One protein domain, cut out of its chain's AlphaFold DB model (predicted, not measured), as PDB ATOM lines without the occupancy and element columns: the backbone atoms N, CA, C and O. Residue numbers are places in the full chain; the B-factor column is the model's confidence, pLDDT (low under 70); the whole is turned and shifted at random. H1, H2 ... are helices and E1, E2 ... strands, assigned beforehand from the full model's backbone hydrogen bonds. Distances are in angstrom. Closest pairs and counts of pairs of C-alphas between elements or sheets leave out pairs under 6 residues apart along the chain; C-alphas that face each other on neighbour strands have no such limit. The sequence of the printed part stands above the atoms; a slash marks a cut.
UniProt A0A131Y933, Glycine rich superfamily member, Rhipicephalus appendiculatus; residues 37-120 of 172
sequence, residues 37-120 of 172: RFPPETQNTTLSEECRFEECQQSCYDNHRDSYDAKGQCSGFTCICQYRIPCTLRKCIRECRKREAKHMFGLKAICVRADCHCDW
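Overview. This is residues 37 to 120 of the 172 residues of the protein "Glycine rich superfamily member" of Rhipicephalus appendiculatus (UniProt A0A131Y933). Two small lobes sit end to end in a rod, and in each a helix packs on a small sheet of strands. One lobe is the three-stranded sheet E1, E3, E2 with H1 over one face and the other face bare; the other is the hairpin of E4 and E5 with H2 packed on it, and the first printed residues, 37 and 38, pair with E5 there. The printed part has 84 residues with two named helices and five named strands, in the order E1, H1, E2, E3, H2, E4, E5. Both sheets are antiparallel, and the class is mixed, helices and strands. The whole is loose, with a radius of gyration of the C-alphas of 16.8 A and spans of 53 by 19 by 15 A.

Along the chain. E1, residues 42 to 48, begins at C-alpha 42 (15.354, 35.324, -44.699) and is 19.4 A long. H1 is residues 53 to 63, 15.2 A. E2, residues 68 to 75, is 21.0 A long, and E3, residues 78 to 84, is 19.6 A. H2, residues 89 to 103, begins at C-alpha 89 (6.226, 39.059, -30.641) and is 20.7 A long. E4 is residues 108 to 112, and E5, residues 115 to 119, ends at C-alpha 119 (-1.697, 47.642, -37.136).

Arrangement. The sheet E1, E3, E2 is strongly twisted, with E1 and E2 as edge strands. E1 and E3 are antiparallel at 152 degrees, with N 45 and O 81 at 2.9 A. E2 and E3 form a hairpin at 160 degrees, with N 73 and O 80 at 2.8 A. H1 is on this sheet at a height of 7.5 A, over E3 and only just over E2, with 3 C-alphas falling on E2; it runs slantwise to the strands, at 46 degrees to E3 on the local plane. The closest C-alphas of H1 and E2 are those of Gln 57 and Gly 72, 4.0 A apart. E1, H1 and E2 form a split strand-helix-strand unit, two strands running the same way with E3 between them, and its crossover is right-handed. E4 and E5 form a hairpin at 154 degrees, with N 110 and O 117 at 2.8 A. The closest C-alphas of H2 and E4 are those of Ile 93 and Ala 109, 5.1 A apart. H1 and H2 are apart. In H1 every O i to N i+4 pair is within hydrogen-bond range; in H2, 10 of 11 are.

Size, cuts and confidence. The two C-alphas farthest apart, those of Glu 50 and Met 104, are 52.7 A apart. The printed part has no cut, and the six links between named elements are tight. The mean pLDDT of the printed part is 80.6; residues 37 to 40, 101 to 107 and 120 are under 70.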
ATOM      1  N   ARG A  37       3.535  46.180 -43.317       65.06
ATOM      2  CA  ARG A  37       4.093  44.827 -43.350       65.06
ATOM      3  C   ARG A  37       5.607  44.929 -43.382       65.06
ATOM      4  O   ARG A  37       6.151  45.724 -44.148       65.06
ATOM      5  N   PHE A  38       6.264  44.123 -42.566       63.41
ATOM      6  CA  PHE A  38       7.705  43.944 -42.631       63.41
ATOM      7  C   PHE A  38       7.966  42.584 -43.268       63.41
ATOM      8  O   PHE A  38       7.389  41.608 -42.782       63.41
ATOM      9  N   PRO A  39       8.768  42.513 -44.346       62.16
ATOM     10  CA  PRO A  39       9.135  41.231 -44.922       62.16
ATOM     11  C   PRO A  39       9.885  40.394 -43.874       62.16
ATOM     12  O   PRO A  39      10.594  40.963 -43.034       62.16
ATOM     13  N   PRO A  40       9.722  39.065 -43.904       67.06
ATOM     14  CA  PRO A  40      10.360  38.178 -42.950       67.06
ATOM     15  C   PRO A  40      11.875  38.190 -43.153       67.06
ATOM     16  O   PRO A  40      12.370  38.330 -44.276       67.06
ATOM     17  N   GLU A  41      12.617  38.010 -42.063       74.75
ATOM     18  CA  GLU A  41      14.066  37.840 -42.132       74.75
ATOM     19  C   GLU A  41      14.357  36.477 -42.769       74.75
ATOM     20  O   GLU A  41      14.023  35.425 -42.216       74.75
ATOM     21  N   THR A  42      14.909  36.517 -43.980       79.38
ATOM     22  CA  THR A  42      15.354  35.324 -44.699       79.38
ATOM     23  C   THR A  42      16.811  35.092 -44.348       79.38
ATOM     24  O   THR A  42      17.614  36.020 -44.461       79.38
ATOM     25  N   GLN A  43      17.143  33.881 -43.918       82.62
ATOM     26  CA  GLN A  43      18.517  33.494 -43.638       82.62
ATOM     27  C   GLN A  43      18.965  32.367 -44.551       82.62
ATOM     28  O   GLN A  43      18.158  31.546 -44.990       82.62
ATOM     29  N   ASN A  44      20.270  32.387 -44.818       86.31
ATOM     30  CA  ASN A  44      20.963  31.381 -45.592       86.31
ATOM     31  C   ASN A  44      21.988  30.696 -44.688       86.31
ATOM     32  O   ASN A  44      22.694  31.366 -43.933       86.31
ATOM     33  N   THR A  45      22.085  29.377 -44.762       85.50
ATOM     34  CA  THR A  45      23.110  28.607 -44.049       85.50
ATOM     35  C   THR A  45      23.695  27.563 -44.979       85.50
ATOM     36  O   THR A  45      22.969  26.939 -45.746       85.50
ATOM     37  N   THR A  46      25.009  27.393 -44.928       86.00
ATOM     38  CA  THR A  46      25.716  26.383 -45.711       86.00
ATOM     39  C   THR A  46      25.862  25.114 -44.881       86.00
ATOM     40  O   THR A  46      26.315  25.201 -43.741       86.00
ATOM     41  N   LEU A  47      25.486  23.959 -45.435       78.50
ATOM     42  CA  LEU A  47      25.536  22.677 -44.714       78.50
ATOM     43  C   LEU A  47      26.589  21.692 -45.233       78.50
ATOM     44  O   LEU A  47      27.091  20.898 -44.447       78.50
ATOM     45  N   SER A  48      26.901  21.700 -46.532       78.00
ATOM     46  CA  SER A  48      27.762  20.677 -47.146       78.00
ATOM     47  C   SER A  48      28.520  21.218 -48.355       78.00
ATOM     48  O   SER A  48      28.003  22.095 -49.054       78.00
ATOM     49  N   GLU A  49      29.711  20.667 -48.597       75.62
ATOM     50  CA  GLU A  49      30.557  20.890 -49.780       75.62
ATOM     51  C   GLU A  49      30.355  19.833 -50.876       75.62
ATOM     52  O   GLU A  49      30.970  19.934 -51.931       75.62
ATOM     53  N   GLU A  50      29.460  18.866 -50.664       83.25
ATOM     54  CA  GLU A  50      28.899  18.015 -51.714       83.25
ATOM     55  C   GLU A  50      27.374  18.150 -51.704       83.25
ATOM     56  O   GLU A  50      26.722  17.934 -50.676       83.25
ATOM     57  N   CYS A  51      26.789  18.533 -52.843       86.12
ATOM     58  CA  CYS A  51      25.362  18.822 -52.925       86.12
ATOM     59  C   CYS A  51      24.629  17.832 -53.816       86.12
ATOM     60  O   CYS A  51      24.657  17.911 -55.044       86.12
ATOM     61  N   ARG A  52      23.891  16.937 -53.166       92.69
ATOM     62  CA  ARG A  52      22.776  16.217 -53.771       92.69
ATOM     63  C   ARG A  52      21.498  16.900 -53.337       92.69
ATOM     64  O   ARG A  52      21.281  17.104 -52.147       92.69
ATOM     65  N   PHE A  53      20.667  17.286 -54.299       89.94
ATOM     66  CA  PHE A  53      19.506  18.131 -54.026       89.94
ATOM     67  C   PHE A  53      18.562  17.527 -52.976       89.94
ATOM     68  O   PHE A  53      18.167  18.229 -52.051       89.94
ATOM     69  N   GLU A  54      18.248  16.235 -53.073       92.62
ATOM     70  CA  GLU A  54      17.354  15.548 -52.129       92.62
ATOM     71  C   GLU A  54      17.939  15.500 -50.710       92.62
ATOM     72  O   GLU A  54      17.263  15.863 -49.749       92.62
ATOM     73  N   GLU A  55      19.219  15.142 -50.588       91.50
ATOM     74  CA  GLU A  55      19.938  15.103 -49.308       91.50
ATOM     75  C   GLU A  55      20.076  16.509 -48.700       91.50
ATOM     76  O   GLU A  55      19.893  16.691 -47.496       91.50
ATOM     77  N   CYS A  56      20.328  17.523 -49.533       91.94
ATOM     78  CA  CYS A  56      20.394  18.927 -49.137       91.94
ATOM     79  C   CYS A  56      19.034  19.434 -48.646       91.94
ATOM     80  O   CYS A  56      18.938  20.042 -47.583       91.94
ATOM     81  N   GLN A  57      17.963  19.147 -49.387       91.75
ATOM     82  CA  GLN A  57      16.604  19.532 -49.026       91.75
ATOM     83  C   GLN A  57      16.179  18.888 -47.700       91.75
ATOM     84  O   GLN A  57      15.640  19.582 -46.836       91.75
ATOM     85  N   GLN A  58      16.459  17.594 -47.520       91.44
ATOM     86  CA  GLN A  58      16.170  16.869 -46.283       91.44
ATOM     87  C   GLN A  58      16.989  17.421 -45.109       91.44
ATOM     88  O   GLN A  58      16.425  17.779 -44.077       91.44
ATOM     89  N   SER A  59      18.295  17.621 -45.301       90.88
ATOM     90  CA  SER A  59      19.178  18.191 -44.278       90.88
ATOM     91  C   SER A  59      18.755  19.601 -43.866       90.88
ATOM     92  O   SER A  59      18.810  19.934 -42.684       90.88
ATOM     93  N   CYS A  60      18.298  20.435 -44.806       90.88
ATOM     94  CA  CYS A  60      17.762  21.757 -44.481       90.88
ATOM     95  C   CYS A  60      16.474  21.676 -43.658       90.88
ATOM     96  O   CYS A  60      16.296  22.476 -42.740       90.88
ATOM     97  N   TYR A  61      15.585  20.726 -43.962       89.69
ATOM     98  CA  TYR A  61      14.378  20.513 -43.164       89.69
ATOM     99  C   TYR A  61      14.699  20.034 -41.750       89.69
ATOM    100  O   TYR A  61      14.109  20.540 -40.797       89.69
ATOM    101  N   ASP A  62      15.648  19.111 -41.604       90.25
ATOM    102  CA  ASP A  62      15.996  18.535 -40.306       90.25
ATOM    103  C   ASP A  62      16.737  19.548 -39.416       90.25
ATOM    104  O   ASP A  62      16.387  19.713 -38.245       90.25
ATOM    105  N   ASN A  63      17.691  20.303 -39.974       87.81
ATOM    106  CA  ASN A  63      18.444  21.326 -39.233       87.81
ATOM    107  C   ASN A  63      17.618  22.577 -38.907       87.81
ATOM    108  O   ASN A  63      17.891  23.267 -37.924       87.81
ATOM    109  N   HIS A  64      16.605  22.887 -39.717       87.50
ATOM    110  CA  HIS A  64      15.774  24.075 -39.542       87.50
ATOM    111  C   HIS A  64      14.296  23.725 -39.369       87.50
ATOM    112  O   HIS A  64      13.417  24.450 -39.837       87.50
ATOM    113  N   ARG A  65      14.015  22.638 -38.647       80.75
ATOM    114  CA  ARG A  65      12.660  22.125 -38.407       80.75
ATOM    115  C   ARG A  65      11.702  23.157 -37.804       80.75
ATOM    116  O   ARG A  65      10.521  23.168 -38.137       80.75
ATOM    117  N   ASP A  66      12.220  24.041 -36.953       78.19
ATOM    118  CA  ASP A  66      11.447  25.102 -36.290       78.19
ATOM    119  C   ASP A  66      11.296  26.376 -37.140       78.19
ATOM    120  O   ASP A  66      10.645  27.346 -36.736       78.19
ATOM    121  N   SER A  67      11.919  26.406 -38.318       77.00
ATOM    122  CA  SER A  67      11.829  27.515 -39.262       77.00
ATOM    123  C   SER A  67      10.718  27.290 -40.290       77.00
ATOM    124  O   SER A  67      10.291  26.166 -40.552       77.00
ATOM    125  N   TYR A  68      10.229  28.375 -40.890       72.75
ATOM    126  CA  TYR A  68       9.230  28.284 -41.951       72.75
ATOM    127  C   TYR A  68       9.888  28.233 -43.324       72.75
ATOM    128  O   TYR A  68      10.882  28.917 -43.574       72.75
ATOM    129  N   ASP A  69       9.250  27.499 -44.237       80.81
ATOM    130  CA  ASP A  69       9.590  27.464 -45.660       80.81
ATOM    131  C   ASP A  69      11.070  27.115 -45.918       80.81
ATOM    132  O   ASP A  69      11.672  27.667 -46.838       80.81
ATOM    133  N   ALA A  70      11.652  26.224 -45.103       86.19
ATOM    134  CA  ALA A  70      13.020  25.751 -45.289       86.19
ATOM    135  C   ALA A  70      13.175  25.072 -46.659       86.19
ATOM    136  O   ALA A  70      12.408  24.178 -47.026       86.19
ATOM    137  N   LYS A  71      14.159  25.525 -47.432       90.56
ATOM    138  CA  LYS A  71      14.472  25.031 -48.773       90.56
ATOM    139  C   LYS A  71      15.961  24.782 -48.892       90.56
ATOM    140  O   LYS A  71      16.746  25.659 -48.546       90.56
ATOM    141  N   GLY A  72      16.324  23.616 -49.405       90.31
ATOM    142  CA  GLY A  72      17.686  23.337 -49.830       90.31
ATOM    143  C   GLY A  72      17.872  23.757 -51.280       90.31
ATOM    144  O   GLY A  72      17.019  23.503 -52.128       90.31
ATOM    145  N   GLN A  73      18.986  24.411 -51.571       92.12
ATOM    146  CA  GLN A  73      19.405  24.740 -52.921       92.12
ATOM    147  C   GLN A  73      20.877  24.380 -53.091       92.12
ATOM    148  O   GLN A  73      21.715  24.762 -52.279       92.12
ATOM    149  N   CYS A  74      21.201  23.683 -54.177       89.94
ATOM    150  CA  CYS A  74      22.587  23.464 -54.565       89.94
ATOM    151  C   CYS A  74      23.117  24.674 -55.336       89.94
ATOM    152  O   CYS A  74      22.534  25.081 -56.343       89.94
ATOM    153  N   SER A  75      24.233  25.229 -54.878       89.44
ATOM    154  CA  SER A  75      25.028  26.223 -55.597       89.44
ATOM    155  C   SER A  75      26.399  25.618 -55.881       89.44
ATOM    156  O   SER A  75      27.289  25.646 -55.033       89.44
ATOM    157  N   GLY A  76      26.555  25.017 -57.063       87.38
ATOM    158  CA  GLY A  76      27.706  24.163 -57.363       87.38
ATOM    159  C   GLY A  76      27.677  22.910 -56.488       87.38
ATOM    160  O   GLY A  76      26.668  22.209 -56.454       87.38
ATOM    161  N   PHE A  77      28.755  22.664 -55.748       87.19
ATOM    162  CA  PHE A  77      28.826  21.567 -54.779       87.19
ATOM    163  C   PHE A  77      28.315  21.960 -53.387       87.19
ATOM    164  O   PHE A  77      28.233  21.126 -52.497       87.19
ATOM    165  N   THR A  78      27.917  23.215 -53.190       89.19
ATOM    166  CA  THR A  78      27.519  23.712 -51.877       89.19
ATOM    167  C   THR A  78      26.016  23.592 -51.661       89.19
ATOM    168  O   THR A  78      25.228  24.116 -52.449       89.19
ATOM    169  N   CYS A  79      25.608  22.955 -50.564       89.56
ATOM    170  CA  CYS A  79      24.220  22.972 -50.107       89.56
ATOM    171  C   CYS A  79      23.935  24.250 -49.310       89.56
ATOM    172  O   CYS A  79      24.515  24.463 -48.243       89.56
ATOM    173  N   ILE A  80      23.027  25.083 -49.821       90.56
ATOM    174  CA  ILE A  80      22.554  26.315 -49.189       90.56
ATOM    175  C   ILE A  80      21.113  26.109 -48.724       90.56
ATOM    176  O   ILE A  80      20.212  25.894 -49.532       90.56
ATOM    177  N   CYS A  81      20.881  26.235 -47.423       90.69
ATOM    178  CA  CYS A  81      19.552  26.276 -46.839       90.69
ATOM    179  C   CYS A  81      19.039  27.698 -46.795       90.69
ATOM    180  O   CYS A  81      19.629  28.535 -46.122       90.69
ATOM    181  N   GLN A  82      17.912  27.954 -47.446       90.38
ATOM    182  CA  GLN A  82      17.163  29.189 -47.307       90.38
ATOM    183  C   GLN A  82      15.944  28.935 -46.425       90.38
ATOM    184  O   GLN A  82      15.123  28.073 -46.728       90.38
ATOM    185  N   TYR A  83      15.795  29.698 -45.349       87.25
ATOM    186  CA  TYR A  83      14.650  29.570 -44.451       87.25
ATOM    187  C   TYR A  83      14.216  30.919 -43.887       87.25
ATOM    188  O   TYR A  83      14.947  31.915 -43.919       87.25
ATOM    189  N   ARG A  84      12.987  30.962 -43.369       83.81
ATOM    190  CA  ARG A  84      12.419  32.153 -42.736       83.81
ATOM    191  C   ARG A  84      12.320  31.953 -41.239       83.81
ATOM    192  O   ARG A  84      11.733  30.979 -40.760       83.81
ATOM    193  N   ILE A  85      12.858  32.913 -40.496       81.44
ATOM    194  CA  ILE A  85      12.811  32.874 -39.037       81.44
ATOM    195  C   ILE A  85      11.381  33.196 -38.575       81.44
ATOM    196  O   ILE A  85      10.786  34.164 -39.064       81.44
ATOM    197  N   PRO A  86      10.816  32.425 -37.627       73.75
ATOM    198  CA  PRO A  86       9.540  32.763 -37.016       73.75
ATOM    199  C   PRO A  86       9.582  34.173 -36.424       73.75
ATOM    200  O   PRO A  86      10.537  34.587 -35.757       73.75
ATOM    201  N   CYS A  87       8.510  34.926 -36.643       79.44
ATOM    202  CA  CYS A  87       8.395  36.236 -36.047       79.44
ATOM    203  C   CYS A  87       8.309  36.064 -34.522       79.44
ATOM    204  O   CYS A  87       7.602  35.201 -33.999       79.44
ATOM    205  N   THR A  88       9.026  36.902 -33.774       82.69
ATOM    206  CA  THR A  88       8.910  36.924 -32.312       82.69
ATOM    207  C   THR A  88       8.131  38.157 -31.896       82.69
ATOM    208  O   THR A  88       8.467  39.282 -32.281       82.69
ATOM    209  N   LEU A  89       7.099  37.966 -31.069       76.19
ATOM    210  CA  LEU A  89       6.226  39.059 -30.641       76.19
ATOM    211  C   LEU A  89       7.029  40.204 -30.001       76.19
ATOM    212  O   LEU A  89       6.761  41.371 -30.266       76.19
ATOM    213  N   ARG A  90       8.077  39.889 -29.229       80.75
ATOM    214  CA  ARG A  90       8.951  40.887 -28.592       80.75
ATOM    215  C   ARG A  90       9.735  41.734 -29.604       80.75
ATOM    216  O   ARG A  90       9.784  42.954 -29.435       80.75
ATOM    217  N   LYS A  91      10.332  41.128 -30.645       81.25
ATOM    218  CA  LYS A  91      11.000  41.887 -31.724       81.25
ATOM    219  C   LYS A  91       9.972  42.703 -32.513       81.25
ATOM    220  O   LYS A  91      10.193  43.888 -32.738       81.25
ATOM    221  N   CYS A  92       8.821  42.110 -32.829       81.25
ATOM    222  CA  CYS A  92       7.743  42.777 -33.559       81.25
ATOM    223  C   CYS A  92       7.205  44.012 -32.805       81.25
ATOM    224  O   CYS A  92       7.130  45.098 -33.373       81.25
ATOM    225  N   ILE A  93       6.948  43.905 -31.494       81.31
ATOM    226  CA  ILE A  93       6.557  45.041 -30.636       81.31
ATOM    227  C   ILE A  93       7.612  46.149 -30.665       81.31
ATOM    228  O   ILE A  93       7.263  47.323 -30.781       81.31
ATOM    229  N   ARG A  94       8.898  45.796 -30.550       83.88
ATOM    230  CA  ARG A  94       9.994  46.773 -30.557       83.88
ATOM    231  C   ARG A  94      10.022  47.569 -31.864       83.88
ATOM    232  O   ARG A  94      10.110  48.792 -31.817       83.88
ATOM    233  N   GLU A  95       9.913  46.892 -33.004       81.94
ATOM    234  CA  GLU A  95       9.910  47.543 -34.318       81.94
ATOM    235  C   GLU A  95       8.652  48.390 -34.546       81.94
ATOM    236  O   GLU A  95       8.756  49.531 -35.004       81.94
ATOM    237  N   CYS A  96       7.476  47.908 -34.127       81.06
ATOM    238  CA  CYS A  96       6.260  48.720 -34.167       81.06
ATOM    239  C   CYS A  96       6.389  49.984 -33.311       81.06
ATOM    240  O   CYS A  96       6.073  51.069 -33.790       81.06
ATOM    241  N   ARG A  97       6.934  49.891 -32.091       79.75
ATOM    242  CA  ARG A  97       7.142  51.058 -31.215       79.75
ATOM    243  C   ARG A  97       8.123  52.077 -31.795       79.75
ATOM    244  O   ARG A  97       7.871  53.277 -31.727       79.75
ATOM    245  N   LYS A  98       9.217  51.622 -32.419       82.00
ATOM    246  CA  LYS A  98      10.152  52.518 -33.128       82.00
ATOM    247  C   LYS A  98       9.447  53.323 -34.223       82.00
ATOM    248  O   LYS A  98       9.785  54.483 -34.446       82.00
ATOM    249  N   ARG A  99       8.477  52.723 -34.921       72.12
ATOM    250  CA  ARG A  99       7.692  53.408 -35.962       72.12
ATOM    251  C   ARG A  99       6.574  54.273 -35.391       72.12
ATOM    252  O   ARG A  99       6.318  55.341 -35.937       72.12
ATOM    253  N   GLU A 100       5.958  53.865 -34.285       72.44
ATOM    254  CA  GLU A 100       4.998  54.686 -33.538       72.44
ATOM    255  C   GLU A 100       5.621  56.027 -33.140       72.44
ATOM    256  O   GLU A 100       5.010  57.066 -33.380       72.44
ATOM    257  N   ALA A 101       6.866  56.021 -32.649       68.38
ATOM    258  CA  ALA A 101       7.596  57.242 -32.300       68.38
ATOM    259  C   ALA A 101       7.728  58.229 -33.477       68.38
ATOM    260  O   ALA A 101       7.736  59.438 -33.269       68.38
ATOM    261  N   LYS A 102       7.776  57.732 -34.722       65.25
ATOM    262  CA  LYS A 102       7.863  58.565 -35.937       65.25
ATOM    263  C   LYS A 102       6.517  59.110 -36.411       65.25
ATOM    264  O   LYS A 102       6.483  60.098 -37.134       65.25
ATOM    265  N   HIS A 103       5.418  58.459 -36.044       60.66
ATOM    266  CA  HIS A 103       4.084  58.773 -36.560       60.66
ATOM    267  C   HIS A 103       3.099  59.217 -35.466       60.66
ATOM    268  O   HIS A 103       1.935  59.445 -35.764       60.66
ATOM    269  N   MET A 104       3.563  59.375 -34.216       52.59
ATOM    270  CA  MET A 104       2.790  59.784 -33.028       52.59
ATOM    271  C   MET A 104       1.553  58.924 -32.751       52.59
ATOM    272  O   MET A 104       0.573  59.381 -32.150       52.59
ATOM    273  N   PHE A 105       1.569  57.676 -33.219       59.94
ATOM    274  CA  PHE A 105       0.374  56.864 -33.270       59.94
ATOM    275  C   PHE A 105       0.559  55.467 -32.636       59.94
ATOM    276  O   PHE A 105       1.380  54.686 -33.095       59.94
ATOM    277  N   GLY A 106      -0.258  55.138 -31.624       60.78
ATOM    278  CA  GLY A 106      -0.435  53.792 -31.050       60.78
ATOM    279  C   GLY A 106      -0.548  52.680 -32.086       60.78
ATOM    280  O   GLY A 106      -1.568  52.590 -32.771       60.78
ATOM    281  N   LEU A 107       0.493  51.848 -32.174       69.12
ATOM    282  CA  LEU A 107       0.554  50.666 -33.034       69.12
ATOM    283  C   LEU A 107       0.386  49.392 -32.205       69.12
ATOM    284  O   LEU A 107       1.089  49.174 -31.219       69.12
ATOM    285  N   LYS A 108      -0.498  48.502 -32.652       73.69
ATOM    286  CA  LYS A 108      -0.575  47.127 -32.167       73.69
ATOM    287  C   LYS A 108       0.309  46.245 -33.041       73.69
ATOM    288  O   LYS A 108       0.095  46.140 -34.245       73.69
ATOM    289  N   ALA A 109       1.280  45.590 -32.419       77.25
ATOM    290  CA  ALA A 109       2.085  44.575 -33.079       77.25
ATOM    291  C   ALA A 109       1.309  43.256 -33.157       77.25
ATOM    292  O   ALA A 109       0.777  42.779 -32.153       77.25
ATOM    293  N   ILE A 110       1.253  42.673 -34.346       80.38
ATOM    294  CA  ILE A 110       0.658  41.372 -34.615       80.38
ATOM    295  C   ILE A 110       1.724  40.539 -35.317       80.38
ATOM    296  O   ILE A 110       2.312  40.966 -36.307       80.38
ATOM    297  N   CYS A 111       1.978  39.356 -34.780       77.75
ATOM    298  CA  CYS A 111       2.938  38.407 -35.316       77.75
ATOM    299  C   CYS A 111       2.156  37.308 -36.039       77.75
ATOM    300  O   CYS A 111       1.329  36.654 -35.403       77.75
ATOM    301  N   VAL A 112       2.372  37.123 -37.340       77.69
ATOM    302  CA  VAL A 112       1.717  36.073 -38.131       77.69
ATOM    303  C   VAL A 112       2.796  35.259 -38.834       77.69
ATOM    304  O   VAL A 112       3.389  35.716 -39.803       77.69
ATOM    305  N   ARG A 113       3.053  34.036 -38.354       77.75
ATOM    306  CA  ARG A 113       4.117  33.147 -38.864       77.75
ATOM    307  C   ARG A 113       5.501  33.812 -38.837       77.75
ATOM    308  O   ARG A 113       6.095  33.903 -37.768       77.75
ATOM    309  N   ALA A 114       6.010  34.254 -39.986       75.06
ATOM    310  CA  ALA A 114       7.285  34.958 -40.134       75.06
ATOM    311  C   ALA A 114       7.105  36.479 -40.324       75.06
ATOM    312  O   ALA A 114       8.073  37.234 -40.258       75.06
ATOM    313  N   ASP A 115       5.867  36.947 -40.484       78.56
ATOM    314  CA  ASP A 115       5.553  38.337 -40.782       78.56
ATOM    315  C   ASP A 115       5.193  39.117 -39.512       78.56
ATOM    316  O   ASP A 115       4.381  38.698 -38.679       78.56
ATOM    317  N   CYS A 116       5.782  40.306 -39.377       80.81
ATOM    318  CA  CYS A 116       5.364  41.288 -38.382       80.81
ATOM    319  C   CYS A 116       4.445  42.321 -39.038       80.81
ATOM    320  O   CYS A 116       4.795  42.962 -40.032       80.81
ATOM    321  N   HIS A 117       3.271  42.511 -38.445       82.19
ATOM    322  CA  HIS A 117       2.283  43.493 -38.857       82.19
ATOM    323  C   HIS A 117       2.134  44.538 -37.755       82.19
ATOM    324  O   HIS A 117       1.762  44.213 -36.627       82.19
ATOM    325  N   CYS A 118       2.381  45.802 -38.086       79.00
ATOM    326  CA  CYS A 118       2.021  46.905 -37.204       79.00
ATOM    327  C   CYS A 118       0.682  47.463 -37.666       79.00
ATOM    328  O   CYS A 118       0.578  48.066 -38.736       79.00
ATOM    329  N   ASP A 119      -0.340  47.216 -36.859       75.56
ATOM    330  CA  ASP A 119      -1.697  47.642 -37.136       75.56
ATOM    331  C   ASP A 119      -2.056  48.848 -36.273       75.56
ATOM    332  O   ASP A 119      -1.782  48.893 -35.074       75.56
ATOM    333  N   TRP A 120      -2.746  49.809 -36.866       67.31
ATOM    334  CA  TRP A 120      -3.354  50.931 -36.164       67.31
ATOM    335  C   TRP A 120      -4.692  50.500 -35.555       67.31
ATOM    336  O   TRP A 120      -5.693  51.212 -35.674       67.31
TER     337      TRP A 120